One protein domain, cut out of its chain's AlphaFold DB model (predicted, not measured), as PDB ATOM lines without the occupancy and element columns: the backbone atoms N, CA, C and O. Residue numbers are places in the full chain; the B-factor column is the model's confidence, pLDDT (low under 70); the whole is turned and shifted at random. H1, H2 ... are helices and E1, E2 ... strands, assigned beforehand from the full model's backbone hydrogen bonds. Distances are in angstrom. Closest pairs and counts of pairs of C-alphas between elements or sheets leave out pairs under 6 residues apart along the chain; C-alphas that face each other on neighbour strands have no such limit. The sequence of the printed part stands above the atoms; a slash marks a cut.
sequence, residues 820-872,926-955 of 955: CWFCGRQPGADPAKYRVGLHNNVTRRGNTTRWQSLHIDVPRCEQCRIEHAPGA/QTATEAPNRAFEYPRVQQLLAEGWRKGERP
ATOM      1  N   CYS A 820     -44.873 -31.263  -3.243       85.00
ATOM      2  CA  CYS A 820     -45.977 -31.840  -2.493       85.00
ATOM      3  C   CYS A 820     -45.867 -33.367  -2.439       85.00
ATOM      4  O   CYS A 820     -46.148 -34.047  -3.428       85.00
ATOM      5  N   TRP A 821     -45.561 -33.913  -1.262       86.31
ATOM      6  CA  TRP A 821     -45.443 -35.355  -1.031       86.31
ATOM      7  C   TRP A 821     -46.726 -36.133  -1.379       86.31
ATOM      8  O   TRP A 821     -46.680 -37.281  -1.809       86.31
ATOM      9  N   PHE A 822     -47.889 -35.497  -1.230       81.75
ATOM     10  CA  PHE A 822     -49.196 -36.151  -1.333       81.75
ATOM     11  C   PHE A 822     -49.649 -36.387  -2.782       81.75
ATOM     12  O   PHE A 822     -50.387 -37.346  -3.027       81.75
ATOM     13  N   CYS A 823     -49.218 -35.540  -3.728       80.56
ATOM     14  CA  CYS A 823     -49.579 -35.638  -5.149       80.56
ATOM     15  C   CYS A 823     -48.389 -35.724  -6.118       80.56
ATOM     16  O   CYS A 823     -48.596 -36.085  -7.274       80.56
ATOM     17  N   GLY A 824     -47.171 -35.368  -5.690       78.38
ATOM     18  CA  GLY A 824     -45.941 -35.398  -6.495       78.38
ATOM     19  C   GLY A 824     -45.890 -34.431  -7.687       78.38
ATOM     20  O   GLY A 824     -44.977 -34.533  -8.498       78.38
ATOM     21  N   ARG A 825     -46.874 -33.528  -7.842       73.06
ATOM     22  CA  ARG A 825     -47.112 -32.754  -9.085       73.06
ATOM     23  C   ARG A 825     -47.060 -31.233  -8.947       73.06
ATOM     24  O   ARG A 825     -47.106 -30.536  -9.953       73.06
ATOM     25  N   GLN A 826     -47.020 -30.710  -7.727       77.56
ATOM     26  CA  GLN A 826     -46.999 -29.272  -7.440       77.56
ATOM     27  C   GLN A 826     -45.977 -28.990  -6.334       77.56
ATOM     28  O   GLN A 826     -45.763 -29.877  -5.502       77.56
ATOM     29  N   PRO A 827     -45.374 -27.789  -6.278       78.50
ATOM     30  CA  PRO A 827     -44.537 -27.393  -5.152       78.50
ATOM     31  C   PRO A 827     -45.329 -27.388  -3.832       78.50
ATOM     32  O   PRO A 827     -46.549 -27.195  -3.807       78.50
ATOM     33  N   GLY A 828     -44.630 -27.624  -2.725       71.06
ATOM     34  CA  GLY A 828     -45.145 -27.372  -1.383       71.06
ATOM     35  C   GLY A 828     -45.163 -25.873  -1.076       71.06
ATOM     36  O   GLY A 828     -44.336 -25.128  -1.588       71.06
ATOM     37  N   ALA A 829     -46.094 -25.428  -0.231       71.25
ATOM     38  CA  ALA A 829     -46.177 -24.031   0.207       71.25
ATOM     39  C   ALA A 829     -46.143 -23.926   1.740       71.25
ATOM     40  O   ALA A 829     -46.618 -24.826   2.439       71.25
ATOM     41  N   ASP A 830     -45.608 -22.830   2.287       59.00
ATOM     42  CA  ASP A 830     -45.370 -22.715   3.735       59.00
ATOM     43  C   ASP A 830     -46.589 -22.462   4.659       59.00
ATOM     44  O   ASP A 830     -46.491 -22.787   5.839       59.00
ATOM     45  N   PRO A 831     -47.791 -22.039   4.204       59.66
ATOM     46  CA  PRO A 831     -49.006 -22.234   5.004       59.66
ATOM     47  C   PRO A 831     -49.603 -23.642   4.820       59.66
ATOM     48  O   PRO A 831     -50.561 -24.009   5.503       59.66
ATOM     49  N   ALA A 832     -49.090 -24.424   3.862       71.62
ATOM     50  CA  ALA A 832     -49.735 -25.640   3.393       71.62
ATOM     51  C   ALA A 832     -49.168 -26.937   3.968       71.62
ATOM     52  O   ALA A 832     -49.898 -27.919   3.929       71.62
ATOM     53  N   LYS A 833     -47.957 -26.980   4.540       81.81
ATOM     54  CA  LYS A 833     -47.324 -28.202   5.096       81.81
ATOM     55  C   LYS A 833     -48.265 -29.045   5.996       81.81
ATOM     56  O   LYS A 833     -49.224 -28.551   6.599       81.81
ATOM     57  N   TYR A 834     -48.043 -30.360   6.055       83.81
ATOM     58  CA  TYR A 834     -48.762 -31.287   6.941       83.81
ATOM     59  C   TYR A 834     -47.867 -31.682   8.115       83.81
ATOM     60  O   TYR A 834     -46.857 -32.357   7.926       83.81
ATOM     61  N   ARG A 835     -48.252 -31.302   9.335       84.62
ATOM     62  CA  ARG A 835     -47.480 -31.597  10.544       84.62
ATOM     63  C   ARG A 835     -47.713 -33.026  11.027       84.62
ATOM     64  O   ARG A 835     -48.823 -33.382  11.423       84.62
ATOM     65  N   VAL A 836     -46.660 -33.837  11.037       86.62
ATOM     66  CA  VAL A 836     -46.665 -35.201  11.578       86.62
ATOM     67  C   VAL A 836     -46.069 -35.200  12.980       86.62
ATOM     68  O   VAL A 836     -44.872 -34.979  13.148       86.62
ATOM     69  N   GLY A 837     -46.902 -35.463  13.986       86.50
ATOM     70  CA  GLY A 837     -46.454 -35.693  15.360       86.50
ATOM     71  C   GLY A 837     -45.920 -37.113  15.566       86.50
ATOM     72  O   GLY A 837     -46.588 -38.093  15.215       86.50
ATOM     73  N   LEU A 838     -44.734 -37.211  16.163       88.88
ATOM     74  CA  LEU A 838     -44.078 -38.443  16.592       88.88
ATOM     75  C   LEU A 838     -43.687 -38.353  18.073       88.88
ATOM     76  O   LEU A 838     -43.403 -37.264  18.576       88.88
ATOM     77  N   HIS A 839     -43.587 -39.494  18.756       89.31
ATOM     78  CA  HIS A 839     -43.066 -39.580  20.125       89.31
ATOM     79  C   HIS A 839     -42.080 -40.740  20.320       89.31
ATOM     80  O   HIS A 839     -42.151 -41.753  19.627       89.31
ATOM     81  N   ASN A 840     -41.160 -40.601  21.278       89.00
ATOM     82  CA  ASN A 840     -40.165 -41.618  21.641       89.00
ATOM     83  C   ASN A 840     -39.740 -41.461  23.120       89.00
ATOM     84  O   ASN A 840     -40.234 -40.575  23.821       89.00
ATOM     85  N   ASN A 841     -38.844 -42.324  23.612       85.75
ATOM     86  CA  ASN A 841     -38.279 -42.297  24.968       85.75
ATOM     87  C   ASN A 841     -39.342 -42.271  26.087       85.75
ATOM     88  O   ASN A 841     -39.227 -41.560  27.088       85.75
ATOM     89  N   VAL A 842     -40.397 -43.072  25.900       84.19
ATOM     90  CA  VAL A 842     -41.527 -43.186  26.828       84.19
ATOM     91  C   VAL A 842     -41.105 -43.941  28.088       84.19
ATOM     92  O   VAL A 842     -40.885 -45.150  28.062       84.19
ATOM     93  N   THR A 843     -41.022 -43.235  29.211       80.38
ATOM     94  CA  THR A 843     -40.642 -43.789  30.518       80.38
ATOM     95  C   THR A 843     -41.754 -43.553  31.535       80.38
ATOM     96  O   THR A 843     -42.258 -42.440  31.677       80.38
ATOM     97  N   ARG A 844     -42.156 -44.607  32.256       80.00
ATOM     98  CA  ARG A 844     -43.189 -44.551  33.304       80.00
ATOM     99  C   ARG A 844     -42.551 -44.773  34.677       80.00
ATOM    100  O   ARG A 844     -41.823 -45.745  34.867       80.00
ATOM    101  N   ARG A 845     -42.809 -43.874  35.631       75.44
ATOM    102  CA  ARG A 845     -42.432 -44.003  37.053       75.44
ATOM    103  C   ARG A 845     -43.631 -43.610  37.916       75.44
ATOM    104  O   ARG A 845     -44.000 -42.438  37.970       75.44
ATOM    105  N   GLY A 846     -44.247 -44.594  38.575       79.31
ATOM    106  CA  GLY A 846     -45.536 -44.405  39.250       79.31
ATOM    107  C   GLY A 846     -46.581 -43.837  38.283       79.31
ATOM    108  O   GLY A 846     -46.621 -44.223  37.117       79.31
ATOM    109  N   ASN A 847     -47.357 -42.850  38.737       81.62
ATOM    110  CA  ASN A 847     -48.366 -42.170  37.915       81.62
ATOM    111  C   ASN A 847     -47.780 -41.134  36.925       81.62
ATOM    112  O   ASN A 847     -48.543 -40.416  36.284       81.62
ATOM    113  N   THR A 848     -46.451 -41.015  36.795       70.81
ATOM    114  CA  THR A 848     -45.811 -40.061  35.872       70.81
ATOM    115  C   THR A 848     -45.254 -40.770  34.639       70.81
ATOM    116  O   THR A 848     -44.332 -41.581  34.747       70.81
ATOM    117  N   THR A 849     -45.754 -40.399  33.459       83.25
ATOM    118  CA  THR A 849     -45.138 -40.725  32.162       83.25
ATOM    119  C   THR A 849     -44.317 -39.528  31.682       83.25
ATOM    120  O   THR A 849     -44.800 -38.398  31.712       83.25
ATOM    121  N   ARG A 850     -43.090 -39.761  31.208       80.25
ATOM    122  CA  ARG A 850     -42.291 -38.797  30.435       80.25
ATOM    123  C   ARG A 850     -42.045 -39.353  29.037       80.25
ATOM    124  O   ARG A 850     -41.882 -40.560  28.887       80.25
ATOM    125  N   TRP A 851     -42.011 -38.485  28.036       87.75
ATOM    126  CA  TRP A 851     -41.707 -38.824  26.646       87.75
ATOM    127  C   TRP A 851     -41.033 -37.635  25.958       87.75
ATOM    128  O   TRP A 851     -41.056 -36.517  26.471       87.75
ATOM    129  N   GLN A 852     -40.444 -37.879  24.792       87.69
ATOM    130  CA  GLN A 852     -40.052 -36.841  23.842       87.69
ATOM    131  C   GLN A 852     -41.076 -36.793  22.708       87.69
ATOM    132  O   GLN A 852     -41.593 -37.834  22.305       87.69
ATOM    133  N   SER A 853     -41.342 -35.601  22.181       86.31
ATOM    134  CA  SER A 853     -42.183 -35.373  21.002       86.31
ATOM    135  C   SER A 853     -41.387 -34.647  19.922       86.31
ATOM    136  O   SER A 853     -40.662 -33.703  20.234       86.31
ATOM    137  N   LEU A 854     -41.550 -35.059  18.668       88.12
ATOM    138  CA  LEU A 854     -40.927 -34.446  17.496       88.12
ATOM    139  C   LEU A 854     -41.990 -34.248  16.418       88.12
ATOM    140  O   LEU A 854     -42.770 -35.155  16.130       88.12
ATOM    141  N   HIS A 855     -42.004 -33.066  15.811       87.19
ATOM    142  CA  HIS A 855     -42.904 -32.729  14.716       87.19
ATOM    143  C   HIS A 855     -42.125 -32.628  13.410       87.19
ATOM    144  O   HIS A 855     -41.141 -31.896  13.330       87.19
ATOM    145  N   ILE A 856     -42.571 -33.360  12.390       86.88
ATOM    146  CA  ILE A 856     -42.019 -33.306  11.035       86.88
ATOM    147  C   ILE A 856     -43.064 -32.678  10.119       86.88
ATOM    148  O   ILE A 856     -44.135 -33.248   9.911       86.88
ATOM    149  N   ASP A 857     -42.755 -31.509   9.566       86.88
ATOM    150  CA  ASP A 857     -43.625 -30.837   8.603       86.88
ATOM    151  C   ASP A 857     -43.369 -31.387   7.193       86.88
ATOM    152  O   ASP A 857     -42.336 -31.135   6.577       86.88
ATOM    153  N   VAL A 858     -44.324 -32.171   6.694       87.25
ATOM    154  CA  VAL A 858     -44.293 -32.810   5.374       87.25
ATOM    155  C   VAL A 858     -44.812 -31.825   4.316       87.25
ATOM    156  O   VAL A 858     -45.937 -31.331   4.461       87.25
ATOM    157  N   PRO A 859     -44.063 -31.529   3.240       85.94
ATOM    158  CA  PRO A 859     -44.519 -30.610   2.200       85.94
ATOM    159  C   PRO A 859     -45.802 -31.081   1.501       85.94
ATOM    160  O   PRO A 859     -45.918 -32.231   1.068       85.94
ATOM    161  N   ARG A 860     -46.773 -30.173   1.334       86.81
ATOM    162  CA  ARG A 860     -47.927 -30.354   0.435       86.81
ATOM    163  C   ARG A 860     -48.334 -29.037  -0.219       86.81
ATOM    164  O   ARG A 860     -48.040 -27.967   0.311       86.81
ATOM    165  N   CYS A 861     -48.989 -29.130  -1.370       84.94
ATOM    166  CA  CYS A 861     -49.545 -27.992  -2.092       84.94
ATOM    167  C   CYS A 861     -50.913 -27.583  -1.525       84.94
ATOM    168  O   CYS A 861     -51.548 -28.332  -0.777       84.94
ATOM    169  N   GLU A 862     -51.389 -26.408  -1.930       81.00
ATOM    170  CA  GLU A 862     -52.665 -25.842  -1.479       81.00
ATOM    171  C   GLU A 862     -53.876 -26.724  -1.833       81.00
ATOM    172  O   GLU A 862     -54.762 -26.921  -1.002       81.00
ATOM    173  N   GLN A 863     -53.877 -27.359  -3.009       80.94
ATOM    174  CA  GLN A 863     -54.944 -28.285  -3.405       80.94
ATOM    175  C   GLN A 863     -55.043 -29.472  -2.430       80.94
ATOM    176  O   GLN A 863     -56.109 -29.733  -1.874       80.94
ATOM    177  N   CYS A 864     -53.919 -30.125  -2.116       79.94
ATOM    178  CA  CYS A 864     -53.879 -31.208  -1.127       79.94
ATOM    179  C   CYS A 864     -54.069 -30.713   0.320       79.94
ATOM    180  O   CYS A 864     -54.416 -31.501   1.201       79.94
ATOM    181  N   ARG A 865     -53.872 -29.417   0.607       79.62
ATOM    182  CA  ARG A 865     -54.258 -28.810   1.893       79.62
ATOM    183  C   ARG A 865     -55.779 -28.781   2.049       79.62
ATOM    184  O   ARG A 865     -56.269 -29.094   3.131       79.62
ATOM    185  N   ILE A 866     -56.502 -28.453   0.975       75.19
ATOM    186  CA  ILE A 866     -57.971 -28.371   0.923       75.19
ATOM    187  C   ILE A 866     -58.610 -29.768   0.850       75.19
ATOM    188  O   ILE A 866     -59.507 -30.075   1.632       75.19
ATOM    189  N   GLU A 867     -58.130 -30.640  -0.041       71.44
ATOM    190  CA  GLU A 867     -58.639 -32.014  -0.215       71.44
ATOM    191  C   GLU A 867     -58.440 -32.891   1.027       71.44
ATOM    192  O   GLU A 867     -59.197 -33.835   1.255       71.44
ATOM    193  N   HIS A 868     -57.442 -32.565   1.850       68.62
ATOM    194  CA  HIS A 868     -57.135 -33.246   3.106       68.62
ATOM    195  C   HIS A 868     -57.383 -32.351   4.336       68.62
ATOM    196  O   HIS A 868     -56.738 -32.516   5.375       68.62
ATOM    197  N   ALA A 869     -58.296 -31.380   4.230       62.75
ATOM    198  CA  ALA A 869     -58.694 -30.529   5.347       62.75
ATOM    199  C   ALA A 869     -59.657 -31.274   6.301       62.75
ATOM    200  O   ALA A 869     -60.728 -31.716   5.866       62.75
ATOM    201  N   PRO A 870     -59.355 -31.388   7.610       55.41
ATOM    202  CA  PRO A 870     -60.243 -32.062   8.554       55.41
ATOM    203  C   PRO A 870     -61.577 -31.308   8.718       55.41
ATOM    204  O   PRO A 870     -61.621 -30.187   9.219       55.41
ATOM    205  N   GLY A 871     -62.683 -31.944   8.314       56.50
ATOM    206  CA  GLY A 871     -64.062 -31.513   8.609       56.50
ATOM    207  C   GLY A 871     -64.714 -30.499   7.650       56.50
ATOM    208  O   GLY A 871     -65.886 -30.162   7.826       56.50
ATOM    209  N   ALA A 872     -64.020 -30.028   6.611       42.62
ATOM    210  CA  ALA A 872     -64.409 -28.829   5.851       42.62
ATOM    211  C   ALA A 872     -65.560 -28.974   4.814       42.62
ATOM    212  O   ALA A 872     -65.724 -28.095   3.970       42.62
ATOM    213  N   GLN A 926     -63.907 -42.253   0.667       45.94
ATOM    214  CA  GLN A 926     -62.730 -42.759   1.400       45.94
ATOM    215  C   GLN A 926     -61.590 -41.730   1.581       45.94
ATOM    216  O   GLN A 926     -60.654 -41.959   2.349       45.94
ATOM    217  N   THR A 927     -61.665 -40.581   0.905       48.88
ATOM    218  CA  THR A 927     -60.536 -39.653   0.701       48.88
ATOM    219  C   THR A 927     -60.087 -38.884   1.948       48.88
ATOM    220  O   THR A 927     -58.963 -38.387   1.988       48.88
ATOM    221  N   ALA A 928     -60.920 -38.793   2.991       47.59
ATOM    222  CA  ALA A 928     -60.563 -38.098   4.232       47.59
ATOM    223  C   ALA A 928     -59.593 -38.898   5.130       47.59
ATOM    224  O   ALA A 928     -58.894 -38.314   5.958       47.59
ATOM    225  N   THR A 929     -59.543 -40.226   4.979       51.25
ATOM    226  CA  THR A 929     -58.762 -41.137   5.840       51.25
ATOM    227  C   THR A 929     -57.382 -41.510   5.296       51.25
ATOM    228  O   THR A 929     -56.566 -42.054   6.035       51.25
ATOM    229  N   GLU A 930     -57.086 -41.214   4.029       58.53
ATOM    230  CA  GLU A 930     -55.817 -41.600   3.390       58.53
ATOM    231  C   GLU A 930     -54.664 -40.639   3.719       58.53
ATOM    232  O   GLU A 930     -53.514 -41.059   3.860       58.53
ATOM    233  N   ALA A 931     -54.966 -39.351   3.894       60.50
ATOM    234  CA  ALA A 931     -53.957 -38.311   4.071       60.50
ATOM    235  C   ALA A 931     -53.071 -38.479   5.322       60.50
ATOM    236  O   ALA A 931     -51.852 -38.359   5.184       60.50
ATOM    237  N   PRO A 932     -53.604 -38.816   6.519       66.94
ATOM    238  CA  PRO A 932     -52.751 -39.065   7.678       66.94
ATOM    239  C   PRO A 932     -51.763 -40.208   7.429       66.94
ATOM    240  O   PRO A 932     -50.622 -40.125   7.869       66.94
ATOM    241  N   ASN A 933     -52.168 -41.248   6.688       75.56
ATOM    242  CA  ASN A 933     -51.315 -42.399   6.393       75.56
ATOM    243  C   ASN A 933     -50.178 -42.041   5.428       75.56
ATOM    244  O   ASN A 933     -49.023 -42.271   5.785       75.56
ATOM    245  N   ARG A 934     -50.472 -41.367   4.302       78.69
ATOM    246  CA  ARG A 934     -49.433 -40.879   3.368       78.69
ATOM    247  C   ARG A 934     -48.421 -39.949   4.032       78.69
ATOM    248  O   ARG A 934     -47.240 -39.989   3.700       78.69
ATOM    249  N   ALA A 935     -48.843 -39.142   5.004       81.44
ATOM    250  CA  ALA A 935     -47.925 -38.289   5.756       81.44
ATOM    251  C   ALA A 935     -46.885 -39.098   6.559       81.44
ATOM    252  O   ALA A 935     -45.733 -38.681   6.667       81.44
ATOM    253  N   PHE A 936     -47.251 -40.280   7.071       85.38
ATOM    254  CA  PHE A 936     -46.302 -41.189   7.723       85.38
ATOM    255  C   PHE A 936     -45.400 -41.952   6.743       85.38
ATOM    256  O   PHE A 936     -44.408 -42.524   7.182       85.38
ATOM    257  N   GLU A 937     -45.714 -41.981   5.447       85.56
ATOM    258  CA  GLU A 937     -44.883 -42.599   4.399       85.56
ATOM    259  C   GLU A 937     -43.741 -41.677   3.933       85.56
ATOM    260  O   GLU A 937     -42.824 -42.139   3.259       85.56
ATOM    261  N   TYR A 938     -43.745 -40.396   4.331       86.75
ATOM    262  CA  TYR A 938     -42.670 -39.448   4.023       86.75
ATOM    263  C   TYR A 938     -41.305 -39.985   4.506       86.75
ATOM    264  O   TYR A 938     -41.209 -40.383   5.673       86.75
ATOM    265  N   PRO A 939     -40.228 -39.982   3.689       85.56
ATOM    266  CA  PRO A 939     -39.025 -40.768   3.988       85.56
ATOM    267  C   PRO A 939     -38.357 -40.428   5.322       85.56
ATOM    268  O   PRO A 939     -37.930 -41.328   6.042       85.56
ATOM    269  N   ARG A 940     -38.340 -39.146   5.721       84.50
ATOM    270  CA  ARG A 940     -37.792 -38.740   7.027       84.50
ATOM    271  C   ARG A 940     -38.645 -39.229   8.204       84.50
ATOM    272  O   ARG A 940     -38.097 -39.507   9.265       84.50
ATOM    273  N   VAL A 941     -39.960 -39.372   8.025       85.75
ATOM    274  CA  VAL A 941     -40.845 -39.974   9.035       85.75
ATOM    275  C   VAL A 941     -40.649 -41.488   9.088       85.75
ATOM    276  O   VAL A 941     -40.503 -42.022  10.181       85.75
ATOM    277  N   GLN A 942     -40.572 -42.174   7.943       89.19
ATOM    278  CA  GLN A 942     -40.258 -43.611   7.889       89.19
ATOM    279  C   GLN A 942     -38.925 -43.931   8.578       89.19
ATOM    280  O   GLN A 942     -38.867 -44.842   9.402       89.19
ATOM    281  N   GLN A 943     -37.885 -43.130   8.322       86.00
ATOM    282  CA  GLN A 943     -36.601 -43.244   9.011       86.00
ATOM    283  C   GLN A 943     -36.758 -43.109  10.534       86.00
ATOM    284  O   GLN A 943     -36.299 -43.975  11.270       86.00
ATOM    285  N   LEU A 944     -37.447 -42.070  11.019       87.62
ATOM    286  CA  LEU A 944     -37.656 -41.873  12.458       87.62
ATOM    287  C   LEU A 944     -38.462 -43.022  13.092       87.62
ATOM    288  O   LEU A 944     -38.160 -43.441  14.207       87.62
ATOM    289  N   LEU A 945     -39.453 -43.578  12.387       88.31
ATOM    290  CA  LEU A 945     -40.190 -44.762  12.846       88.31
ATOM    291  C   LEU A 945     -39.280 -46.004  12.956       88.31
ATOM    292  O   LEU A 945     -39.428 -46.779  13.901       88.31
ATOM    293  N   ALA A 946     -38.312 -46.173  12.048       87.81
ATOM    294  CA  ALA A 946     -37.285 -47.217  12.142       87.81
ATOM    295  C   ALA A 946     -36.269 -46.950  13.276       87.81
ATOM    296  O   ALA A 946     -35.861 -47.881  13.966       87.81
ATOM    297  N   GLU A 947     -35.949 -45.681  13.552       88.75
ATOM    298  CA  GLU A 947     -35.175 -45.208  14.718       88.75
ATOM    299  C   GLU A 947     -35.976 -45.273  16.049       88.75
ATOM    300  O   GLU A 947     -35.598 -44.679  17.061       88.75
ATOM    301  N   GLY A 948     -37.100 -46.000  16.075       85.31
ATOM    302  CA  GLY A 948     -37.875 -46.318  17.279       85.31
ATOM    303  C   GLY A 948     -38.939 -45.293  17.681       85.31
ATOM    304  O   GLY A 948     -39.639 -45.514  18.675       85.31
ATOM    305  N   TRP A 949     -39.108 -44.201  16.927       90.19
ATOM    306  CA  TRP A 949     -40.213 -43.265  17.151       90.19
ATOM    307  C   TRP A 949     -41.563 -43.910  16.809       90.19
ATOM    308  O   TRP A 949     -41.663 -44.869  16.044       90.19
ATOM    309  N   ARG A 950     -42.643 -43.382  17.385       88.00
ATOM    310  CA  ARG A 950     -44.011 -43.891  17.230       88.00
ATOM    311  C   ARG A 950     -44.963 -42.777  16.806       88.00
ATOM    312  O   ARG A 950     -44.744 -41.607  17.107       88.00
ATOM    313  N   LYS A 951     -46.023 -43.154  16.086       88.25
ATOM    314  CA  LYS A 951     -47.025 -42.234  15.525       88.25
ATOM    315  C   LYS A 951     -47.833 -41.538  16.634       88.25
ATOM    316  O   LYS A 951     -48.323 -42.215  17.534       88.25
ATOM    317  N   GLY A 952     -48.038 -40.223  16.528       79.12
ATOM    318  CA  GLY A 952     -48.860 -39.421  17.447       79.12
ATOM    319  C   GLY A 952     -48.049 -38.594  18.452       79.12
ATOM    320  O   GLY A 952     -46.854 -38.802  18.623       79.12
ATOM    321  N   GLU A 953     -48.701 -37.644  19.126       66.06
ATOM    322  CA  GLU A 953     -48.033 -36.620  19.955       66.06
ATOM    323  C   GLU A 953     -47.878 -36.982  21.445       66.06
ATOM    324  O   GLU A 953     -47.079 -36.361  22.153       66.06
ATOM    325  N   ARG A 954     -48.665 -37.946  21.948       68.38
ATOM    326  CA  ARG A 954     -48.723 -38.336  23.371       68.38
ATOM    327  C   ARG A 954     -48.931 -39.862  23.531       68.38
ATOM    328  O   ARG A 954     -49.823 -40.380  22.857       68.38
ATOM    329  N   PRO A 955     -48.143 -40.552  24.384       65.75
ATOM    330  CA  PRO A 955     -48.258 -41.985  24.728       65.75
ATOM    331  C   PRO A 955     -48.923 -42.278  26.098       65.75
ATOM    332  O   PRO A 955     -49.380 -41.317  26.751       65.75
TER     333      PRO A 955
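Overview. This is residues 820 to 872 and 926 to 955 of the 955 residues of an uncharacterized protein of Nocardia arthritidis (UniProt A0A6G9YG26). A long hairpin of two strands, E1 and E2, makes the length of the domain, and two short helices, H2 and H3, meet in a corner over the half of it away from its turn. The small helix H1 and the coil of residues 820 to 833 gather at the open end of the hairpin, while its turn, residues 846 to 847, lies at the far end; the last stretch folds back, with residues 950 to 951 paired to E1. The printed part has 83 residues, with two named strands and three named helices in the order E1, E2, H1, H2, H3; the sheet, E1 - E2, is antiparallel and the class is mixed, helices and strands. The whole is loose, with a radius of gyration of the C-alphas of 14.7 A, and elongated, spanning 48 by 27 by 24 A.

Arrangement. After residues 820 to 833, which hold no named element, E1, residues 834 to 845, and E2, residues 848 to 858, form a hairpin, antiparallel at 162 degrees between their directions. N 834 and O 858 are 2.8 A apart and N 845 and O 848 are 2.9 A apart, both within hydrogen-bond range. E1 bends by 50 degrees at residue 841. Residues 838 to 839 of E1 also pair, antiparallel, with residues 950 to 951. The closest C-alphas of E1 and H1, residues 862 to 867, are those of Tyr 834 and Arg 865, 7.9 A apart. For H2, residues 930 to 937, and E2 they are those of Val 858 and Ala 935, 6.6 A. For H3, residues 939 to 946, and E2 they are those of Ile 856 and Val 941, 7.1 A. H2 and H3 are close but not clearly touching, about perpendicular at 74 degrees, with the C-alphas of Phe 936 and Gln 942 closest at 6.5 A. H1 is apart from H2 and from H3. In H1, H2 and H3 every O i to N i+4 pair is within hydrogen-bond range.

Along the chain. E1 begins at C-alpha 834 (-48.762, -31.287, 6.941) and is 33.3 A long; E2 is 31.4 A long. H1 measures 8.7 A, H2 11.0 A and H3 10.5 A, each from first to last C-alpha. H3 ends at C-alpha 946 (-37.285, -47.217, 12.142).

Size, cuts and confidence. The C-alphas farthest apart, those of Arg 825 and Gly 846, are 49.7 A apart. Residues 873 to 925 are not printed, and C-alphas 872 and 926 are 14.7 A apart across this cut. The links E1 to E2, E2 to H1 and H2 to H3 are tight; H1 to H2 is the link across the cut. The mean pLDDT of the printed part is 77.9, with residues 830 to 831, 868 to 872, 926 to 932 and 953 to 955 under 70.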